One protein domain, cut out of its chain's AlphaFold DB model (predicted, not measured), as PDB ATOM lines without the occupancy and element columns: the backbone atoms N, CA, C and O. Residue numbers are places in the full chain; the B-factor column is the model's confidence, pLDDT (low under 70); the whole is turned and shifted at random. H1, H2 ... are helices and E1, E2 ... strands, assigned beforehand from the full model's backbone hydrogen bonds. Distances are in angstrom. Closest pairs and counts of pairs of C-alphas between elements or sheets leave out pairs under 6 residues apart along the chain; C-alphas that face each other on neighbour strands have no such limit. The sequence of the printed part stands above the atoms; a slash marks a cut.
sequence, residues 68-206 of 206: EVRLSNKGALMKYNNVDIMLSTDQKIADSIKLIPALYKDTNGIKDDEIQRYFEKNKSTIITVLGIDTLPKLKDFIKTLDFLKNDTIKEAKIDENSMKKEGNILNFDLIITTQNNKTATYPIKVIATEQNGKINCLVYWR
ATOM      1  N   GLU A  68      62.078  12.862  97.260       51.69
ATOM      2  CA  GLU A  68      62.926  14.046  97.403       51.69
ATOM      3  C   GLU A  68      62.828  14.864  96.115       51.69
ATOM      4  O   GLU A  68      63.343  14.460  95.069       51.69
ATOM      5  N   VAL A  69      62.142  16.008  96.169       57.97
ATOM      6  CA  VAL A  69      62.170  16.952  95.055       57.97
ATOM      7  C   VAL A  69      63.610  17.415  94.885       57.97
ATOM      8  O   VAL A  69      64.184  18.061  95.763       57.97
ATOM      9  N   ARG A  70      64.208  17.054  93.750       60.09
ATOM     10  CA  ARG A  70      65.574  17.449  93.419       60.09
ATOM     11  C   ARG A  70      65.585  18.943  93.107       60.09
ATOM     12  O   ARG A  70      64.938  19.376  92.155       60.09
ATOM     13  N   LEU A  71      66.330  19.714  93.903       72.81
ATOM     14  CA  LEU A  71      66.730  21.063  93.518       72.81
ATOM     15  C   LEU A  71      67.865  20.947  92.499       72.81
ATOM     16  O   LEU A  71      69.001  20.605  92.830       72.81
ATOM     17  N   SER A  72      67.536  21.198  91.244       75.62
ATOM     18  CA  SER A  72      68.481  21.223  90.142       75.62
ATOM     19  C   SER A  72      69.262  22.533  90.142       75.62
ATOM     20  O   SER A  72      68.750  23.604  90.479       75.62
ATOM     21  N   ASN A  73      70.511  22.434  89.687       71.00
ATOM     22  CA  ASN A  73      71.390  23.567  89.429       71.00
ATOM     23  C   ASN A  73      71.921  24.338  90.654       71.00
ATOM     24  O   ASN A  73      72.177  25.541  90.615       71.00
ATOM     25  N   LYS A  74      72.150  23.621  91.758       73.50
ATOM     26  CA  LYS A  74      72.704  24.174  93.008       73.50
ATOM     27  C   LYS A  74      74.077  24.832  92.829       73.50
ATOM     28  O   LYS A  74      74.398  25.779  93.539       73.50
ATOM     29  N   GLY A  75      74.871  24.373  91.853       65.00
ATOM     30  CA  GLY A  75      76.183  24.945  91.523       65.00
ATOM     31  C   GLY A  75      76.126  26.424  91.127       65.00
ATOM     32  O   GLY A  75      77.097  27.152  91.332       65.00
ATOM     33  N   ALA A  76      74.978  26.912  90.657       72.31
ATOM     34  CA  ALA A  76      74.771  28.327  90.383       72.31
ATOM     35  C   ALA A  76      74.856  29.190  91.658       72.31
ATOM     36  O   ALA A  76      75.426  30.281  91.632       72.31
ATOM     37  N   LEU A  77      74.401  28.674  92.809       73.31
ATOM     38  CA  LEU A  77      74.517  29.352  94.109       73.31
ATOM     39  C   LEU A  77      75.978  29.554  94.520       73.31
ATOM     40  O   LEU A  77      76.311  30.595  95.087       73.31
ATOM     41  N   MET A  78      76.859  28.610  94.176       71.44
ATOM     42  CA  MET A  78      78.293  28.700  94.468       71.44
ATOM     43  C   MET A  78      78.978  29.851  93.734       71.44
ATOM     44  O   MET A  78      79.992  30.350  94.218       71.44
ATOM     45  N   LYS A  79      78.460  30.302  92.582       71.62
ATOM     46  CA  LYS A  79      79.020  31.467  91.871       71.62
ATOM     47  C   LYS A  79      78.957  32.732  92.727       71.62
ATOM     48  O   LYS A  79      79.846  33.573  92.640       71.62
ATOM     49  N   TYR A  80      77.939  32.835  93.577       70.38
ATOM     50  CA  TYR A  80      77.651  34.040  94.345       70.38
ATOM     51  C   TYR A  80      77.907  33.880  95.842       70.38
ATOM     52  O   TYR A  80      78.137  34.881  96.515       70.38
ATOM     53  N   ASN A  81      77.889  32.663  96.382       69.94
ATOM     54  CA  ASN A  81      77.956  32.394  97.815       69.94
ATOM     55  C   ASN A  81      78.993  31.317  98.163       69.94
ATOM     56  O   ASN A  81      79.418  30.545  97.309       69.94
ATOM     57  N   ASN A  82      79.395  31.266  99.438       70.56
ATOM     58  CA  ASN A  82      80.221  30.172  99.945       70.56
ATOM     59  C   ASN A  82      79.395  28.875 100.092       70.56
ATOM     60  O   ASN A  82      78.164  28.887  99.999       70.56
ATOM     61  N   VAL A  83      80.092  27.759 100.327       68.00
ATOM     62  CA  VAL A  83      79.489  26.419 100.451       68.00
ATOM     63  C   VAL A  83      78.396  26.391 101.519       68.00
ATOM     64  O   VAL A  83      77.307  25.886 101.274       68.00
ATOM     65  N   ASP A  84      78.655  26.981 102.679       67.56
ATOM     66  CA  ASP A  84      77.736  26.951 103.816       67.56
ATOM     67  C   ASP A  84      76.422  27.706 103.528       67.56
ATOM     68  O   ASP A  84      75.335  27.215 103.844       67.56
ATOM     69  N   ILE A  85      76.489  28.865 102.860       74.62
ATOM     70  CA  ILE A  85      75.302  29.611 102.412       74.62
ATOM     71  C   ILE A  85      74.554  28.830 101.328       74.62
ATOM     72  O   ILE A  85      73.322  28.803 101.351       74.62
ATOM     73  N   MET A  86      75.261  28.192 100.384       78.56
ATOM     74  CA  MET A  86      74.626  27.328  99.383       78.56
ATOM     75  C   MET A  86      73.847  26.200 100.067       78.56
ATOM     76  O   MET A  86      72.667  26.032  99.772       78.56
ATOM     77  N   LEU A  87      74.481  25.455 100.975       70.81
ATOM     78  CA  LEU A  87      73.864  24.320 101.668       70.81
ATOM     79  C   LEU A  87      72.654  24.754 102.495       70.81
ATOM     80  O   LEU A  87      71.603  24.117 102.449       70.81
ATOM     81  N   SER A  88      72.774  25.869 103.216       75.50
ATOM     82  CA  SER A  88      71.661  26.409 103.996       75.50
ATOM     83  C   SER A  88      70.499  26.850 103.098       75.50
ATOM     84  O   SER A  88      69.340  26.561 103.397       75.50
ATOM     85  N   THR A  89      70.797  27.484 101.961       81.25
ATOM     86  CA  THR A  89      69.789  27.882 100.966       81.25
ATOM     87  C   THR A  89      69.097  26.665 100.351       81.25
ATOM     88  O   THR A  89      67.871  26.635 100.278       81.25
ATOM     89  N   ASP A  90      69.862  25.649  99.951       81.19
ATOM     90  CA  ASP A  90      69.356  24.397  99.382       81.19
ATOM     91  C   ASP A  90      68.403  23.682 100.347       81.19
ATOM     92  O   ASP A  90      67.272  23.365  99.979       81.19
ATOM     93  N   GLN A  91      68.806  23.527 101.612       77.19
ATOM     94  CA  GLN A  91      67.957  22.924 102.638       77.19
ATOM     95  C   GLN A  91      66.649  23.704 102.824       77.19
ATOM     96  O   GLN A  91      65.573  23.113 102.874       77.19
ATOM     97  N   LYS A  92      66.718  25.040 102.883       81.38
ATOM     98  CA  LYS A  92      65.532  25.893 103.041       81.38
ATOM     99  C   LYS A  92      64.576  25.802 101.855       81.38
ATOM    100  O   LYS A  92      63.359  25.795 102.050       81.38
ATOM    101  N   ILE A  93      65.103  25.700 100.637       85.81
ATOM    102  CA  ILE A  93      64.294  25.473  99.435       85.81
ATOM    103  C   ILE A  93      63.652  24.084  99.483       85.81
ATOM    104  O   ILE A  93      62.454  23.968  99.235       85.81
ATOM    105  N   ALA A  94      64.397  23.045  99.865       81.56
ATOM    106  CA  ALA A  94      63.855  21.696 100.009       81.56
ATOM    107  C   ALA A  94      62.718  21.635 101.048       81.56
ATOM    108  O   ALA A  94      61.669  21.045 100.782       81.56
ATOM    109  N   ASP A  95      62.885  22.291 102.200       78.81
ATOM    110  CA  ASP A  95      61.844  22.396 103.229       78.81
ATOM    111  C   ASP A  95      60.610  23.148 102.706       78.81
ATOM    112  O   ASP A  95      59.473  22.733 102.939       78.81
ATOM    113  N   SER A  96      60.827  24.223 101.941       85.88
ATOM    114  CA  SER A  96      59.753  24.992 101.300       85.88
ATOM    115  C   SER A  96      58.947  24.148 100.328       85.88
ATOM    116  O   SER A  96      57.720  24.131 100.383       85.88
ATOM    117  N   ILE A  97      59.632  23.397  99.471       86.06
ATOM    118  CA  ILE A  97      59.003  22.537  98.474       86.06
ATOM    119  C   ILE A  97      58.191  21.414  99.131       86.06
ATOM    120  O   ILE A  97      57.153  21.032  98.601       86.06
ATOM    121  N   LYS A  98      58.614  20.908 100.295       82.44
ATOM    122  CA  LYS A  98      57.826  19.934 101.071       82.44
ATOM    123  C   LYS A  98      56.570  20.558 101.681       82.44
ATOM    124  O   LYS A  98      55.536  19.900 101.751       82.44
ATOM    125  N   LEU A  99      56.651  21.816 102.115       83.31
ATOM    126  CA  LEU A  99      55.531  22.530 102.727       83.31
ATOM    127  C   LEU A  99      54.473  22.960 101.701       83.31
ATOM    128  O   LEU A  99      53.285  22.889 102.000       83.31
ATOM    129  N   ILE A 100      54.880  23.397 100.507       89.12
ATOM    130  CA  ILE A 100      53.991  23.994  99.496       89.12
ATOM    131  C   ILE A 100      52.784  23.104  99.127       89.12
ATOM    132  O   ILE A 100      51.663  23.613  99.162       89.12
ATOM    133  N   PRO A 101      52.938  21.798  98.823       83.38
ATOM    134  CA  PRO A 101      51.798  20.938  98.509       83.38
ATOM    135  C   PRO A 101      50.819  20.790  99.678       83.38
ATOM    136  O   PRO A 101      49.609  20.792  99.466       83.38
ATOM    137  N   ALA A 102      51.332  20.692 100.910       83.06
ATOM    138  CA  ALA A 102      50.504  20.612 102.110       83.06
ATOM    139  C   ALA A 102      49.748  21.929 102.338       83.06
ATOM    140  O   ALA A 102      48.536  21.916 102.521       83.06
ATOM    141  N   LEU A 103      50.449  23.062 102.221       85.75
ATOM    142  CA  LEU A 103      49.858  24.394 102.300       85.75
ATOM    143  C   LEU A 103      48.731  24.557 101.279       85.75
ATOM    144  O   LEU A 103      47.640  24.976 101.652       85.75
ATOM    145  N   TYR A 104      48.969  24.219 100.010       88.25
ATOM    146  CA  TYR A 104      47.947  24.334  98.972       88.25
ATOM    147  C   TYR A 104      46.752  23.427  99.267       88.25
ATOM    148  O   TYR A 104      45.622  23.895  99.251       88.25
ATOM    149  N   LYS A 105      46.978  22.155  99.617       84.94
ATOM    150  CA  LYS A 105      45.896  21.219  99.956       84.94
ATOM    151  C   LYS A 105      45.031  21.714 101.118       84.94
ATOM    152  O   LYS A 105      43.813  21.587 101.055       84.94
ATOM    153  N   ASP A 106      45.655  22.270 102.150       83.81
ATOM    154  CA  ASP A 106      44.959  22.722 103.353       83.81
ATOM    155  C   ASP A 106      44.252  24.073 103.167       83.81
ATOM    156  O   ASP A 106      43.394  24.421 103.974       83.81
ATOM    157  N   THR A 107      44.618  24.850 102.139       83.69
ATOM    158  CA  THR A 107      44.117  26.223 101.937       83.69
ATOM    159  C   THR A 107      43.352  26.444 100.634       83.69
ATOM    160  O   THR A 107      42.697  27.474 100.471       83.69
ATOM    161  N   ASN A 108      43.383  25.487  99.710       81.31
ATOM    162  CA  ASN A 108      42.651  25.574  98.457       81.31
ATOM    163  C   ASN A 108      41.151  25.338  98.685       81.31
ATOM    164  O   ASN A 108      40.746  24.327  99.256       81.31
ATOM    165  N   GLY A 109      40.317  26.262  98.207       76.44
ATOM    166  CA  GLY A 109      38.856  26.135  98.250       76.44
ATOM    167  C   GLY A 109      38.203  26.329  99.626       76.44
ATOM    168  O   GLY A 109      36.987  26.162  99.726       76.44
ATOM    169  N   ILE A 110      38.964  26.692 100.665       84.06
ATOM    170  CA  ILE A 110      38.424  27.033 101.992       84.06
ATOM    171  C   ILE A 110      38.140  28.535 102.117       84.06
ATOM    172  O   ILE A 110      38.608  29.346 101.314       84.06
ATOM    173  N   LYS A 111      37.349  28.923 103.122       84.94
ATOM    174  CA  LYS A 111      36.941  30.321 103.317       84.94
ATOM    175  C   LYS A 111      38.069  31.178 103.891       84.94
ATOM    176  O   LYS A 111      38.985  30.705 104.560       84.94
ATOM    177  N   ASP A 112      37.955  32.487 103.689       82.50
ATOM    178  CA  ASP A 112      38.948  33.475 104.116       82.50
ATOM    179  C   ASP A 112      39.249  33.454 105.629       82.50
ATOM    180  O   ASP A 112      40.398  33.657 106.034       82.50
ATOM    181  N   ASP A 113      38.240  33.185 106.463       83.81
ATOM    182  CA  ASP A 113      38.371  33.050 107.919       83.81
ATOM    183  C   ASP A 113      39.081  31.748 108.335       83.81
ATOM    184  O   ASP A 113      39.727  31.677 109.386       83.81
ATOM    185  N   GLU A 114      39.005  30.708 107.507       85.25
ATOM    186  CA  GLU A 114      39.709  29.442 107.707       85.25
ATOM    187  C   GLU A 114      41.190  29.579 107.328       85.25
ATOM    188  O   GLU A 114      42.052  29.123 108.082       85.25
ATOM    189  N   ILE A 115      41.507  30.312 106.251       85.75
ATOM    190  CA  ILE A 115      42.894  30.651 105.879       85.75
ATOM    191  C   ILE A 115      43.562  31.470 106.990       85.75
ATOM    192  O   ILE A 115      44.718  31.226 107.337       85.75
ATOM    193  N   GLN A 116      42.841  32.417 107.599       86.69
ATOM    194  CA  GLN A 116      43.358  33.185 108.734       86.69
ATOM    195  C   GLN A 116      43.692  32.284 109.931       86.69
ATOM    196  O   GLN A 116      44.783  32.389 110.494       86.69
ATOM    197  N   ARG A 117      42.787  31.369 110.306       87.88
ATOM    198  CA  ARG A 117      43.030  30.402 111.390       87.88
ATOM    199  C   ARG A 117      44.214  29.486 111.083       87.88
ATOM    200  O   ARG A 117      45.025  29.225 111.973       87.88
ATOM    201  N   TYR A 118      44.343  29.038 109.835       86.12
ATOM    202  CA  TYR A 118      45.492  28.257 109.385       86.12
ATOM    203  C   TYR A 118      46.800  29.042 109.521       86.12
ATOM    204  O   TYR A 118      47.778  28.511 110.054       86.12
ATOM    205  N   PHE A 119      46.820  30.301 109.070       84.56
ATOM    206  CA  PHE A 119      48.007  31.147 109.143       84.56
ATOM    207  C   PHE A 119      48.447  31.370 110.586       84.56
ATOM    208  O   PHE A 119      49.607  31.130 110.887       84.56
ATOM    209  N   GLU A 120      47.544  31.745 111.496       84.81
ATOM    210  CA  GLU A 120      47.913  31.972 112.900       84.81
ATOM    211  C   GLU A 120      48.414  30.692 113.586       84.81
ATOM    212  O   GLU A 120      49.393  30.734 114.330       84.81
ATOM    213  N   LYS A 121      47.825  29.529 113.271       82.81
ATOM    214  CA  LYS A 121      48.278  28.231 113.799       82.81
ATOM    215  C   LYS A 121      49.676  27.840 113.300       82.81
ATOM    216  O   LYS A 121      50.451  27.264 114.057       82.81
ATOM    217  N   ASN A 122      49.997  28.137 112.039       81.19
ATOM    218  CA  ASN A 122      51.228  27.687 111.373       81.19
ATOM    219  C   ASN A 122      52.253  28.812 111.143       81.19
ATOM    220  O   ASN A 122      53.260  28.612 110.460       81.19
ATOM    221  N   LYS A 123      52.019  29.995 111.721       80.31
ATOM    222  CA  LYS A 123      52.732  31.246 111.435       80.31
ATOM    223  C   LYS A 123      54.245  31.114 111.516       80.31
ATOM    224  O   LYS A 123      54.949  31.513 110.595       80.31
ATOM    225  N   SER A 124      54.750  30.514 112.596       79.56
ATOM    226  CA  SER A 124      56.193  30.345 112.806       79.56
ATOM    227  C   SER A 124      56.839  29.514 111.699       79.56
ATOM    228  O   SER A 124      57.914  29.865 111.212       79.56
ATOM    229  N   THR A 125      56.185  28.426 111.289       79.44
ATOM    230  CA  THR A 125      56.663  27.540 110.223       79.44
ATOM    231  C   THR A 125      56.625  28.250 108.877       79.44
ATOM    232  O   THR A 125      57.632  28.267 108.178       79.44
ATOM    233  N   ILE A 126      55.507  28.905 108.547       77.06
ATOM    234  CA  ILE A 126      55.340  29.652 107.291       77.06
ATOM    235  C   ILE A 126      56.404  30.753 107.168       77.06
ATOM    236  O   ILE A 126      57.054  30.859 106.131       77.06
ATOM    237  N   ILE A 127      56.659  31.511 108.237       80.56
ATOM    238  CA  ILE A 127      57.705  32.545 108.256       80.56
ATOM    239  C   ILE A 127      59.094  31.931 108.086       80.56
ATOM    240  O   ILE A 127      59.906  32.425 107.313       80.56
ATOM    241  N   THR A 128      59.386  30.855 108.811       75.62
ATOM    242  CA  THR A 128      60.737  30.276 108.876       75.62
ATOM    243  C   THR A 128      61.122  29.506 107.614       75.62
ATOM    244  O   THR A 128      62.313  29.380 107.303       75.62
ATOM    245  N   VAL A 129      60.127  28.943 106.930       80.25
ATOM    246  CA  VAL A 129      60.304  28.112 105.738       80.25
ATOM    247  C   VAL A 129      60.106  28.942 104.471       80.25
ATOM    248  O   VAL A 129      60.980  28.924 103.614       80.25
ATOM    249  N   LEU A 130      59.012  29.706 104.368       83.94
ATOM    250  CA  LEU A 130      58.663  30.458 103.154       83.94
ATOM    251  C   LEU A 130      59.052  31.942 103.211       83.94
ATOM    252  O   LEU A 130      59.007  32.625 102.191       83.94
ATOM    253  N   GLY A 131      59.387  32.481 104.387       85.62
ATOM    254  CA  GLY A 131      59.639  33.917 104.552       85.62
ATOM    255  C   GLY A 131      58.381  34.783 104.417       85.62
ATOM    256  O   GLY A 131      58.483  35.992 104.213       85.62
ATOM    257  N   ILE A 132      57.190  34.191 104.529       86.69
ATOM    258  CA  ILE A 132      55.909  34.894 104.410       86.69
ATOM    259  C   ILE A 132      55.410  35.268 105.808       86.69
ATOM    260  O   ILE A 132      55.026  34.417 106.603       86.69
ATOM    261  N   ASP A 133      55.414  36.564 106.111       86.44
ATOM    262  CA  ASP A 133      55.193  37.122 107.452       86.44
ATOM    263  C   ASP A 133      53.814  37.733 107.690       86.44
ATOM    264  O   ASP A 133      53.472  38.077 108.822       86.44
ATOM    265  N   THR A 134      52.994  37.833 106.648       86.50
ATOM    266  CA  THR A 134      51.678  38.467 106.724       86.50
ATOM    267  C   THR A 134      50.625  37.655 105.979       86.50
ATOM    268  O   THR A 134      50.904  37.029 104.956       86.50
ATOM    269  N   LEU A 135      49.388  37.702 106.482       87.75
ATOM    270  CA  LEU A 135      48.250  37.009 105.879       87.75
ATOM    271  C   LEU A 135      47.979  37.441 104.423       87.75
ATOM    272  O   LEU A 135      47.750  36.553 103.607       87.75
ATOM    273  N   PRO A 136      48.030  38.740 104.046       92.25
ATOM    274  CA  PRO A 136      47.855  39.141 102.649       92.25
ATOM    275  C   PRO A 136      48.882  38.497 101.712       92.25
ATOM    276  O   PRO A 136      48.491  37.902 100.714       92.25
ATOM    277  N   LYS A 137      50.172  38.504 102.085       91.31
ATOM    278  CA  LYS A 137      51.225  37.843 101.296       91.31
ATOM    279  C   LYS A 137      50.989  36.339 101.176       91.31
ATOM    280  O   LYS A 137      51.195  35.781 100.106       91.31
ATOM    281  N   LEU A 138      50.529  35.682 102.246       90.31
ATOM    282  CA  LEU A 138      50.187  34.260 102.182       90.31
ATOM    283  C   LEU A 138      49.031  34.004 101.214       90.31
ATOM    284  O   LEU A 138      49.119  33.094 100.396       90.31
ATOM    285  N   LYS A 139      47.958  34.797 101.295       91.44
ATOM    286  CA  LYS A 139      46.804  34.666 100.397       91.44
ATOM    287  C   LYS A 139      47.211  34.848  98.940       91.44
ATOM    288  O   LYS A 139      46.767  34.081  98.091       91.44
ATOM    289  N   ASP A 140      48.060  35.828  98.651       91.31
ATOM    290  CA  ASP A 140      48.554  36.049  97.293       91.31
ATOM    291  C   ASP A 140      49.453  34.904  96.831       91.31
ATOM    292  O   ASP A 140      49.249  34.389  95.733       91.31
ATOM    293  N   PHE A 141      50.340  34.407  97.697       92.81
ATOM    294  CA  PHE A 141      51.148  33.226  97.408       92.81
ATOM    295  C   PHE A 141      50.280  31.997  97.097       92.81
ATOM    296  O   PHE A 141      50.489  31.360  96.070       92.81
ATOM    297  N   ILE A 142      49.252  31.698  97.900       91.38
ATOM    298  CA  ILE A 142      48.341  30.560  97.671       91.38
ATOM    299  C   ILE A 142      47.672  30.638  96.293       91.38
ATOM    300  O   ILE A 142      47.574  29.621  95.610       91.38
ATOM    301  N   LYS A 143      47.262  31.829  95.835       89.81
ATOM    302  CA  LYS A 143      46.668  31.994  94.494       89.81
ATOM    303  C   LYS A 143      47.637  31.592  93.383       89.81
ATOM    304  O   LYS A 143      47.213  31.020  92.383       89.81
ATOM    305  N   THR A 144      48.934  31.855  93.555       91.88
ATOM    306  CA  THR A 144      49.948  31.439  92.571       91.88
ATOM    307  C   THR A 144      50.121  29.922  92.503       91.88
ATOM    308  O   THR A 144      50.595  29.414  91.491       91.88
ATOM    309  N   LEU A 145      49.720  29.187  93.548       91.75
ATOM    310  CA  LEU A 145      49.845  27.731  93.626       91.75
ATOM    311  C   LEU A 145      48.762  26.984  92.829       91.75
ATOM    312  O   LEU A 145      48.811  25.758  92.769       91.75
ATOM    313  N   ASP A 146      47.824  27.675  92.161       88.94
ATOM    314  CA  ASP A 146      46.768  27.028  91.360       88.94
ATOM    315  C   ASP A 146      47.313  26.142  90.226       88.94
ATOM    316  O   ASP A 146      46.630  25.238  89.748       88.94
ATOM    317  N   PHE A 147      48.570  26.327  89.814       88.81
ATOM    318  CA  PHE A 147      49.211  25.415  88.865       88.81
ATOM    319  C   PHE A 147      49.333  23.975  89.409       88.81
ATOM    320  O   PHE A 147      49.293  23.037  88.606       88.81
ATOM    321  N   LEU A 148      49.407  23.796  90.739       87.75
ATOM    322  CA  LEU A 148      49.468  22.491  91.402       87.75
ATOM    323  C   LEU A 148      48.153  21.726  91.246       87.75
ATOM    324  O   LEU A 148      48.168  20.604  90.755       87.75
ATOM    325  N   LYS A 149      46.994  22.305  91.588       82.62
ATOM    326  CA  LYS A 149      45.703  21.580  91.637       82.62
ATOM    327  C   LYS A 149      45.826  20.257  92.426       82.62
ATOM    328  O   LYS A 149      46.009  20.269  93.634       82.62
ATOM    329  N   ASN A 150      45.773  19.115  91.742       78.69
ATOM    330  CA  ASN A 150      45.947  17.776  92.324       78.69
ATOM    331  C   ASN A 150      47.276  17.121  91.910       78.69
ATOM    332  O   ASN A 150      47.428  15.906  91.985       78.69
ATOM    333  N   ASP A 151      48.202  17.918  91.395       82.69
ATOM    334  CA  ASP A 151      49.518  17.502  90.940       82.69
ATOM    335  C   ASP A 151      50.547  17.645  92.068       82.69
ATOM    336  O   ASP A 151      50.334  18.342  93.063       82.69
ATOM    337  N   THR A 152      51.688  16.992  91.903       83.75
ATOM    338  CA  THR A 152      52.803  17.059  92.846       83.75
ATOM    339  C   THR A 152      54.007  17.714  92.193       83.75
ATOM    340  O   THR A 152      54.196  17.666  90.974       83.75
ATOM    341  N   ILE A 153      54.834  18.361  93.010       84.62
ATOM    342  CA  ILE A 153      56.079  18.953  92.532       84.62
ATOM    343  C   ILE A 153      57.042  17.816  92.180       84.62
ATOM    344  O   ILE A 153      57.330  16.952  93.005       84.62
ATOM    345  N   LYS A 154      57.546  17.834  90.946       83.06
ATOM    346  CA  LYS A 154      58.535  16.887  90.422       83.06
ATOM    347  C   LYS A 154      59.952  17.434  90.553       83.06
ATOM    348  O   LYS A 154      60.870  16.694  90.894       83.06
ATOM    349  N   GLU A 155      60.132  18.717  90.262       84.88
ATOM    350  CA  GLU A 155      61.442  19.362  90.213       84.88
ATOM    351  C   GLU A 155      61.342  20.821  90.655       84.88
ATOM    352  O   GLU A 155      60.340  21.495  90.407       84.88
ATOM    353  N   ALA A 156      62.416  21.309  91.267       87.62
ATOM    354  CA  ALA A 156      62.682  22.731  91.405       87.62
ATOM    355  C   ALA A 156      64.036  23.040  90.767       87.62
ATOM    356  O   ALA A 156      65.005  22.325  91.005       87.62
ATOM    357  N   LYS A 157      64.132  24.093  89.963       87.56
ATOM    358  CA  LYS A 157      65.352  24.451  89.237       87.56
ATOM    359  C   LYS A 157      65.685  25.918  89.446       87.56
ATOM    360  O   LYS A 157      64.832  26.778  89.255       87.56
ATOM    361  N   ILE A 158      66.939  26.200  89.785       87.75
ATOM    362  CA  ILE A 158      67.452  27.574  89.846       87.75
ATOM    363  C   ILE A 158      67.701  28.076  88.422       87.75
ATOM    364  O   ILE A 158      68.448  27.446  87.663       87.75
ATOM    365  N   ASP A 159      67.100  29.214  88.070       90.06
ATOM    366  CA  ASP A 159      67.440  29.935  86.845       90.06
ATOM    367  C   ASP A 159      68.697  30.784  87.069       90.06
ATOM    368  O   ASP A 159      68.648  31.845  87.691       90.06
ATOM    369  N   GLU A 160      69.839  30.339  86.545       84.88
ATOM    370  CA  GLU A 160      71.108  31.065  86.710       84.88
ATOM    371  C   GLU A 160      71.081  32.470  86.118       84.88
ATOM    372  O   GLU A 160      71.777  33.357  86.610       84.88
ATOM    373  N   ASN A 161      70.295  32.674  85.058       89.00
ATOM    374  CA  ASN A 161      70.272  33.938  84.327       89.00
ATOM    375  C   ASN A 161      69.560  35.040  85.120       89.00
ATOM    376  O   ASN A 161      69.794  36.227  84.895       89.00
ATOM    377  N   SER A 162      68.711  34.647  86.069       90.12
ATOM    378  CA  SER A 162      67.994  35.552  86.967       90.12
ATOM    379  C   SER A 162      68.829  35.990  88.183       90.12
ATOM    380  O   SER A 162      68.425  36.893  88.921       90.12
ATOM    381  N   MET A 163      69.985  35.356  88.419       89.44
ATOM    382  CA  MET A 163      70.732  35.521  89.664       89.44
ATOM    383  C   MET A 163      71.377  36.902  89.778       89.44
ATOM    384  O   MET A 163      72.161  37.317  88.926       89.44
ATOM    385  N   LYS A 164      71.103  37.593  90.887       89.25
ATOM    386  CA  LYS A 164      71.683  38.900  91.217       89.25
ATOM    387  C   LYS A 164      72.066  38.960  92.689       89.25
ATOM    388  O   LYS A 164      71.222  38.731  93.556       89.25
ATOM    389  N   LYS A 165      73.325  39.302  92.977       86.75
ATOM    390  CA  LYS A 165      73.828  39.484  94.345       86.75
ATOM    391  C   LYS A 165      74.158  40.946  94.623       86.75
ATOM    392  O   LYS A 165      74.925  41.561  93.892       86.75
ATOM    393  N   GLU A 166      73.629  41.455  95.729       86.62
ATOM    394  CA  GLU A 166      73.868  42.804  96.239       86.62
ATOM    395  C   GLU A 166      74.217  42.706  97.728       86.62
ATOM    396  O   GLU A 166      73.363  42.444  98.578       86.62
ATOM    397  N   GLY A 167      75.504  42.851  98.054       84.69
ATOM    398  CA  GLY A 167      75.997  42.660  99.418       84.69
ATOM    399  C   GLY A 167      75.698  41.251  99.940       84.69
ATOM    400  O   GLY A 167      76.171  40.257  99.389       84.69
ATOM    401  N   ASN A 168      74.914  41.164 101.015       85.88
ATOM    402  CA  ASN A 168      74.520  39.904 101.651       85.88
ATOM    403  C   ASN A 168      73.174  39.342 101.147       85.88
ATOM    404  O   ASN A 168      72.676  38.345 101.679       85.88
ATOM    405  N   ILE A 169      72.583  39.987 100.140       89.69
ATOM    406  CA  ILE A 169      71.319  39.595  99.526       89.69
ATOM    407  C   ILE A 169      71.613  38.902  98.198       89.69
ATOM    408  O   ILE A 169      72.290  39.460  97.338       89.69
ATOM    409  N   LEU A 170      71.059  37.707  98.011       89.94
ATOM    410  CA  LEU A 170      71.026  37.008  96.732       89.94
ATOM    411  C   LEU A 170      69.570  36.902  96.269       89.94
ATOM    412  O   LEU A 170      68.730  36.406  97.010       89.94
ATOM    413  N   ASN A 171      69.277  37.337  95.050       93.19
ATOM    414  CA  ASN A 171      67.986  37.127  94.405       93.19
ATOM    415  C   ASN A 171      68.161  36.179  93.217       93.19
ATOM    416  O   ASN A 171      69.184  36.246  92.536       93.19
ATOM    417  N   PHE A 172      67.182  35.313  92.982       93.75
ATOM    418  CA  PHE A 172      67.093  34.453  91.802       93.75
ATOM    419  C   PHE A 172      65.669  33.936  91.648       93.75
ATOM    420  O   PHE A 172      64.906  33.922  92.606       93.75
ATOM    421  N   ASP A 173      65.342  33.449  90.467       95.81
ATOM    422  CA  ASP A 173      64.085  32.799  90.167       95.81
ATOM    423  C   ASP A 173      64.224  31.281  90.312       95.81
ATOM    424  O   ASP A 173      65.196  30.655  89.868       95.81
ATOM    425  N   LEU A 174      63.230  30.685  90.959       93.81
ATOM    426  CA  LEU A 174      63.084  29.249  91.118       93.81
ATOM    427  C   LEU A 174      61.938  28.766  90.233       93.81
ATOM    428  O   LEU A 174      60.787  29.162  90.409       93.81
ATOM    429  N   ILE A 175      62.252  27.891  89.287       93.19
ATOM    430  CA  ILE A 175      61.282  27.275  88.387       93.19
ATOM    431  C   ILE A 175      60.816  25.971  89.028       93.19
ATOM    432  O   ILE A 175      61.608  25.047  89.211       93.19
ATOM    433  N   ILE A 176      59.536  25.894  89.369       92.50
ATOM    434  CA  ILE A 176      58.895  24.701  89.917       92.50
ATOM    435  C   ILE A 176      58.162  23.980  88.796       92.50
ATOM    436  O   ILE A 176      57.320  24.579  88.132       92.50
ATOM    437  N   THR A 177      58.451  22.691  88.620       89.38
ATOM    438  CA  THR A 177      57.828  21.831  87.608       89.38
ATOM    439  C   THR A 177      57.045  20.712  88.284       89.38
ATOM    440  O   THR A 177      57.566  20.023  89.164       89.38
ATOM    441  N   THR A 178      55.799  20.497  87.869       90.12
ATOM    442  CA  THR A 178      54.942  19.417  88.382       90.12
ATOM    443  C   THR A 178      55.131  18.100  87.619       90.12
ATOM    444  O   THR A 178      55.813  18.063  86.590       90.12
ATOM    445  N   GLN A 179      54.533  16.996  88.084       87.19
ATOM    446  CA  GLN A 179      54.605  15.717  87.363       87.19
ATOM    447  C   GLN A 179      53.941  15.786  85.983       87.19
ATOM    448  O   GLN A 179      54.467  15.197  85.038       87.19
ATOM    449  N   ASN A 180      52.874  16.579  85.824       88.75
ATOM    450  CA  ASN A 180      52.258  16.835  84.517       88.75
ATOM    451  C   ASN A 180      52.967  17.934  83.700       88.75
ATOM    452  O   ASN A 180      52.383  18.472  82.761       88.75
ATOM    453  N   ASN A 181      54.214  18.278  84.043       88.19
ATOM    454  CA  ASN A 181      55.060  19.257  83.349       88.19
ATOM    455  C   ASN A 181      54.490  20.686  83.298       88.19
ATOM    456  O   ASN A 181      54.848  21.462  82.412       88.19
ATOM    457  N   LYS A 182      53.627  21.066  84.249       91.62
ATOM    458  CA  LYS A 182      53.277  22.477  84.434       91.62
ATOM    459  C   LYS A 182      54.414  23.173  85.155       91.62
ATOM    460  O   LYS A 182      54.989  22.598  86.078       91.62
ATOM    461  N   THR A 183      54.699  24.406  84.763       92.69
ATOM    462  CA  THR A 183      55.778  25.197  85.348       92.69
ATOM    463  C   THR A 183      55.252  26.493  85.943       92.69
ATOM    464  O   THR A 183      54.321  27.103  85.419       92.69
ATOM    465  N   ALA A 184      55.862  26.912  87.046       94.00
ATOM    466  CA  ALA A 184      55.665  28.223  87.646       94.00
ATOM    467  C   ALA A 184      57.017  28.767  88.114       94.00
ATOM    468  O   ALA A 184      57.865  28.010  88.587       94.00
ATOM    469  N   THR A 185      57.216  30.074  87.968       95.06
ATOM    470  CA  THR A 185      58.467  30.749  88.325       95.06
ATOM    471  C   THR A 185      58.245  31.616  89.552       95.06
ATOM    472  O   THR A 185      57.316  32.421  89.579       95.06
ATOM    473  N   TYR A 186      59.113  31.457  90.548       94.81
ATOM    474  CA  TYR A 186      59.028  32.139  91.831       94.81
ATOM    475  C   TYR A 186      60.274  32.971  92.092       94.81
ATOM    476  O   TYR A 186      61.362  32.394  92.180       94.81
ATOM    477  N   PRO A 187      60.144  34.291  92.287       95.12
ATOM    478  CA  PRO A 187      61.256  35.105  92.733       95.12
ATOM    479  C   PRO A 187      61.620  34.742  94.174       95.12
ATOM    480  O   PRO A 187      60.819  34.861  95.104       95.12
ATOM    481  N   ILE A 188      62.863  34.329  94.365       95.19
ATOM    482  CA  ILE A 188      63.442  33.986  95.655       95.19
ATOM    483  C   ILE A 188      64.428  35.070  96.061       95.19
ATOM    484  O   ILE A 188      65.332  35.444  95.314       95.19
ATOM    485  N   LYS A 189      64.280  35.547  97.296       93.94
ATOM    486  CA  LYS A 189      65.295  36.359  97.964       93.94
ATOM    487  C   LYS A 189      65.912  35.562  99.101       93.94
ATOM    488  O   LYS A 189      65.211  35.090  99.988       93.94
ATOM    489  N   VAL A 190      67.232  35.495  99.118       90.56
ATOM    490  CA  VAL A 190      68.028  34.923 100.197       90.56
ATOM    491  C   VAL A 190      68.783  36.044 100.889       90.56
ATOM    492  O   VAL A 190      69.490  36.817 100.247       90.56
ATOM    493  N   ILE A 191      68.642  36.130 102.206       88.88
ATOM    494  CA  ILE A 191      69.480  36.980 103.049       88.88
ATOM    495  C   ILE A 191      70.390  36.054 103.839       88.88
ATOM    496  O   ILE A 191      69.921  35.307 104.698       88.88
ATOM    497  N   ALA A 192      71.684  36.101 103.541       82.25
ATOM    498  CA  ALA A 192      72.688  35.387 104.310       82.25
ATOM    499  C   ALA A 192      73.286  36.330 105.356       82.25
ATOM    500  O   ALA A 192      73.662  37.463 105.058       82.25
ATOM    501  N   THR A 193      73.374  35.872 106.597       78.44
ATOM    502  CA  THR A 193      74.079  36.584 107.665       78.44
ATOM    503  C   THR A 193      75.014  35.623 108.368       78.44
ATOM    504  O   THR A 193      74.664  34.467 108.588       78.44
ATOM    505  N   GLU A 194      76.206  36.095 108.707       68.81
ATOM    506  CA  GLU A 194      77.149  35.344 109.523       68.81
ATOM    507  C   GLU A 194      77.160  35.953 110.924       68.81
ATOM    508  O   GLU A 194      77.448  37.137 111.099       68.81
ATOM    509  N   GLN A 195      76.797  35.157 111.927       61.81
ATOM    510  CA  GLN A 195      76.836  35.555 113.331       61.81
ATOM    511  C   GLN A 195      77.587  34.492 114.127       61.81
ATOM    512  O   GLN A 195      77.172  33.336 114.179       61.81
ATOM    513  N   ASN A 196      78.695  34.880 114.763       61.53
ATOM    514  CA  ASN A 196      79.534  33.985 115.571       61.53
ATOM    515  C   ASN A 196      80.012  32.734 114.803       61.53
ATOM    516  O   ASN A 196      79.994  31.629 115.348       61.53
ATOM    517  N   GLY A 197      80.375  32.891 113.524       59.59
ATOM    518  CA  GLY A 197      80.786  31.782 112.651       59.59
ATOM    519  C   GLY A 197      79.652  30.824 112.264       59.59
ATOM    520  O   GLY A 197      79.911  29.768 111.695       59.59
ATOM    521  N   LYS A 198      78.394  31.157 112.584       60.06
ATOM    522  CA  LYS A 198      77.210  30.441 112.101       60.06
ATOM    523  C   LYS A 198      76.560  31.228 110.979       60.06
ATOM    524  O   LYS A 198      76.268  32.415 111.132       60.06
ATOM    525  N   ILE A 199      76.289  30.539 109.880       68.62
ATOM    526  CA  ILE A 199      75.543  31.098 108.760       68.62
ATOM    527  C   ILE A 199      74.053  30.917 109.022       68.62
ATOM    528  O   ILE A 199      73.576  29.807 109.251       68.62
ATOM    529  N   ASN A 200      73.326  32.026 108.987       73.56
ATOM    530  CA  ASN A 200      71.879  32.054 109.016       73.56
ATOM    531  C   ASN A 200      71.370  32.559 107.663       73.56
ATOM    532  O   ASN A 200      71.599  33.718 107.299       73.56
ATOM    533  N   CYS A 201      70.699  31.678 106.923       78.62
ATOM    534  CA  CYS A 201      70.048  32.006 105.663       78.62
ATOM    535  C   CYS A 201      68.540  32.105 105.865       78.62
ATOM    536  O   CYS A 201      67.874  31.146 106.266       78.62
ATOM    537  N   LEU A 202      68.004  33.272 105.531       82.06
ATOM    538  CA  LEU A 202      66.573  33.503 105.425       82.06
ATOM    539  C   LEU A 202      66.192  33.451 103.950       82.06
ATOM    540  O   LEU A 202      66.773  34.178 103.145       82.06
ATOM    541  N   VAL A 203      65.232  32.594 103.608       85.75
ATOM    542  CA  VAL A 203      64.698  32.443 102.251       85.75
ATOM    543  C   VAL A 203      63.290  33.018 102.224       85.75
ATOM    544  O   VAL A 203      62.467  32.692 103.076       85.75
ATOM    545  N   TYR A 204      63.034  33.888 101.254       89.38
ATOM    546  CA  TYR A 204      61.768  34.580 101.066       89.38
ATOM    547  C   TYR A 204      61.215  34.251  99.688       89.38
ATOM    548  O   TYR A 204      61.841  34.583  98.678       89.38
ATOM    549  N   TRP A 205      60.033  33.645  99.673       92.12
ATOM    550  CA  TRP A 205      59.202  33.478  98.487       92.12
ATOM    551  C   TRP A 205      58.410  34.768  98.278       92.12
ATOM    552  O   TRP A 205      57.769  35.256  99.215       92.12
ATOM    553  N   ARG A 206      58.528  35.364  97.091       80.88
ATOM    554  CA  ARG A 206      57.919  36.655  96.751       80.88
ATOM    555  C   ARG A 206      56.792  36.515  95.748       80.88
ATOM    556  O   ARG A 206      56.876  35.606  94.895       80.88
TER     557      ARG A 206
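This is residues 68 to 206 of the 206 residues of an uncharacterized protein of Clostridium magnum DSM 2767 (UniProt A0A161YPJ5). A curled sheet of five strands, like part of a barrel, wraps round much of one long helix, H2, whose last turns run on past the strands. At that end H3 folds back along H2, and H4 crosses near H2's end; the short H1 packs on the sheet's other face. The printed part has 139 residues, with four named helices and five named strands in the order E1 H1 H2 H3 H4 E2 E3 E4 E5, a mixed class. The sheet's order is E1 E2 E3 E4 E5, mixed. The whole is compact, with a radius of gyration of the C-alphas of 15.1 A and spans of 43 by 35 by 24 A.

E1, residues 70 to 72, is an edge strand parallel to E2, residues 153 to 166, with N 72 and O 156 2.8 A apart. E2, E3, residues 169 to 178, E4, residues 183 to 195, and E5, residues 198 to 205, form a meander, each strand the antiparallel neighbour of the one before; within hydrogen-bond range are N 157 and O 175 at 2.8 A, N 174 and O 186 at 2.8 A, and N 191 and O 202 at 2.9 A. H1, residues 75 to 80, is on the sheet at a height of 8.5 A, on the opposite face from H2, residues 83 to 107. The sheet curls round H2; the closest C-alphas of H2 and E5, Ser 88 and Cys 201, are 6.1 A apart. H3, residues 112 to 130, makes a helical hairpin with H2: they touch at Ser 96 and Val 129, C-alphas 5.5 A apart, at a shallow tilt of 14 degrees, opposite ways. H3 only grazes the sheet, with residues 127 to 130. H4, residues 135 to 147, is on the same face as H2 and touches it with residues 142 to 145 alone, about perpendicular at 83 degrees; the closest C-alphas, Tyr 104 and Ile 142, are 6.4 A apart. O i to N i+4 pairs within range number 19 of 21 in H2, 13 of 15 in H3, 7 of 9 in H4 and 0 of 2 in H1, where 3 of 3 O i to N i+3 pairs are.

E1 begins at C-alpha 70, (65.574, 17.449, 93.419). H2 is 35.4 A long, with a kink of 30 degrees near residue 101; H3 is 20.0 A, with a kink of 77 degrees near residue 124; H4 is 20.6 A. E2, 30.0 A, bends by 67 degrees at residue 161; E3 is 28.3 A, E4 36.5 A and E5 22.8 A, ending at C-alpha 205, (59.202, 33.478, 98.487).

The C-alphas farthest apart, those of Gly 109 and Asn 196, are 44.9 A apart. The printed part has no cut, and its links between named elements are tight. Mean pLDDT of the printed part is 82.9; residues 68 to 70, 75, 81, 83 to 84 and 194 to 199 are under 70.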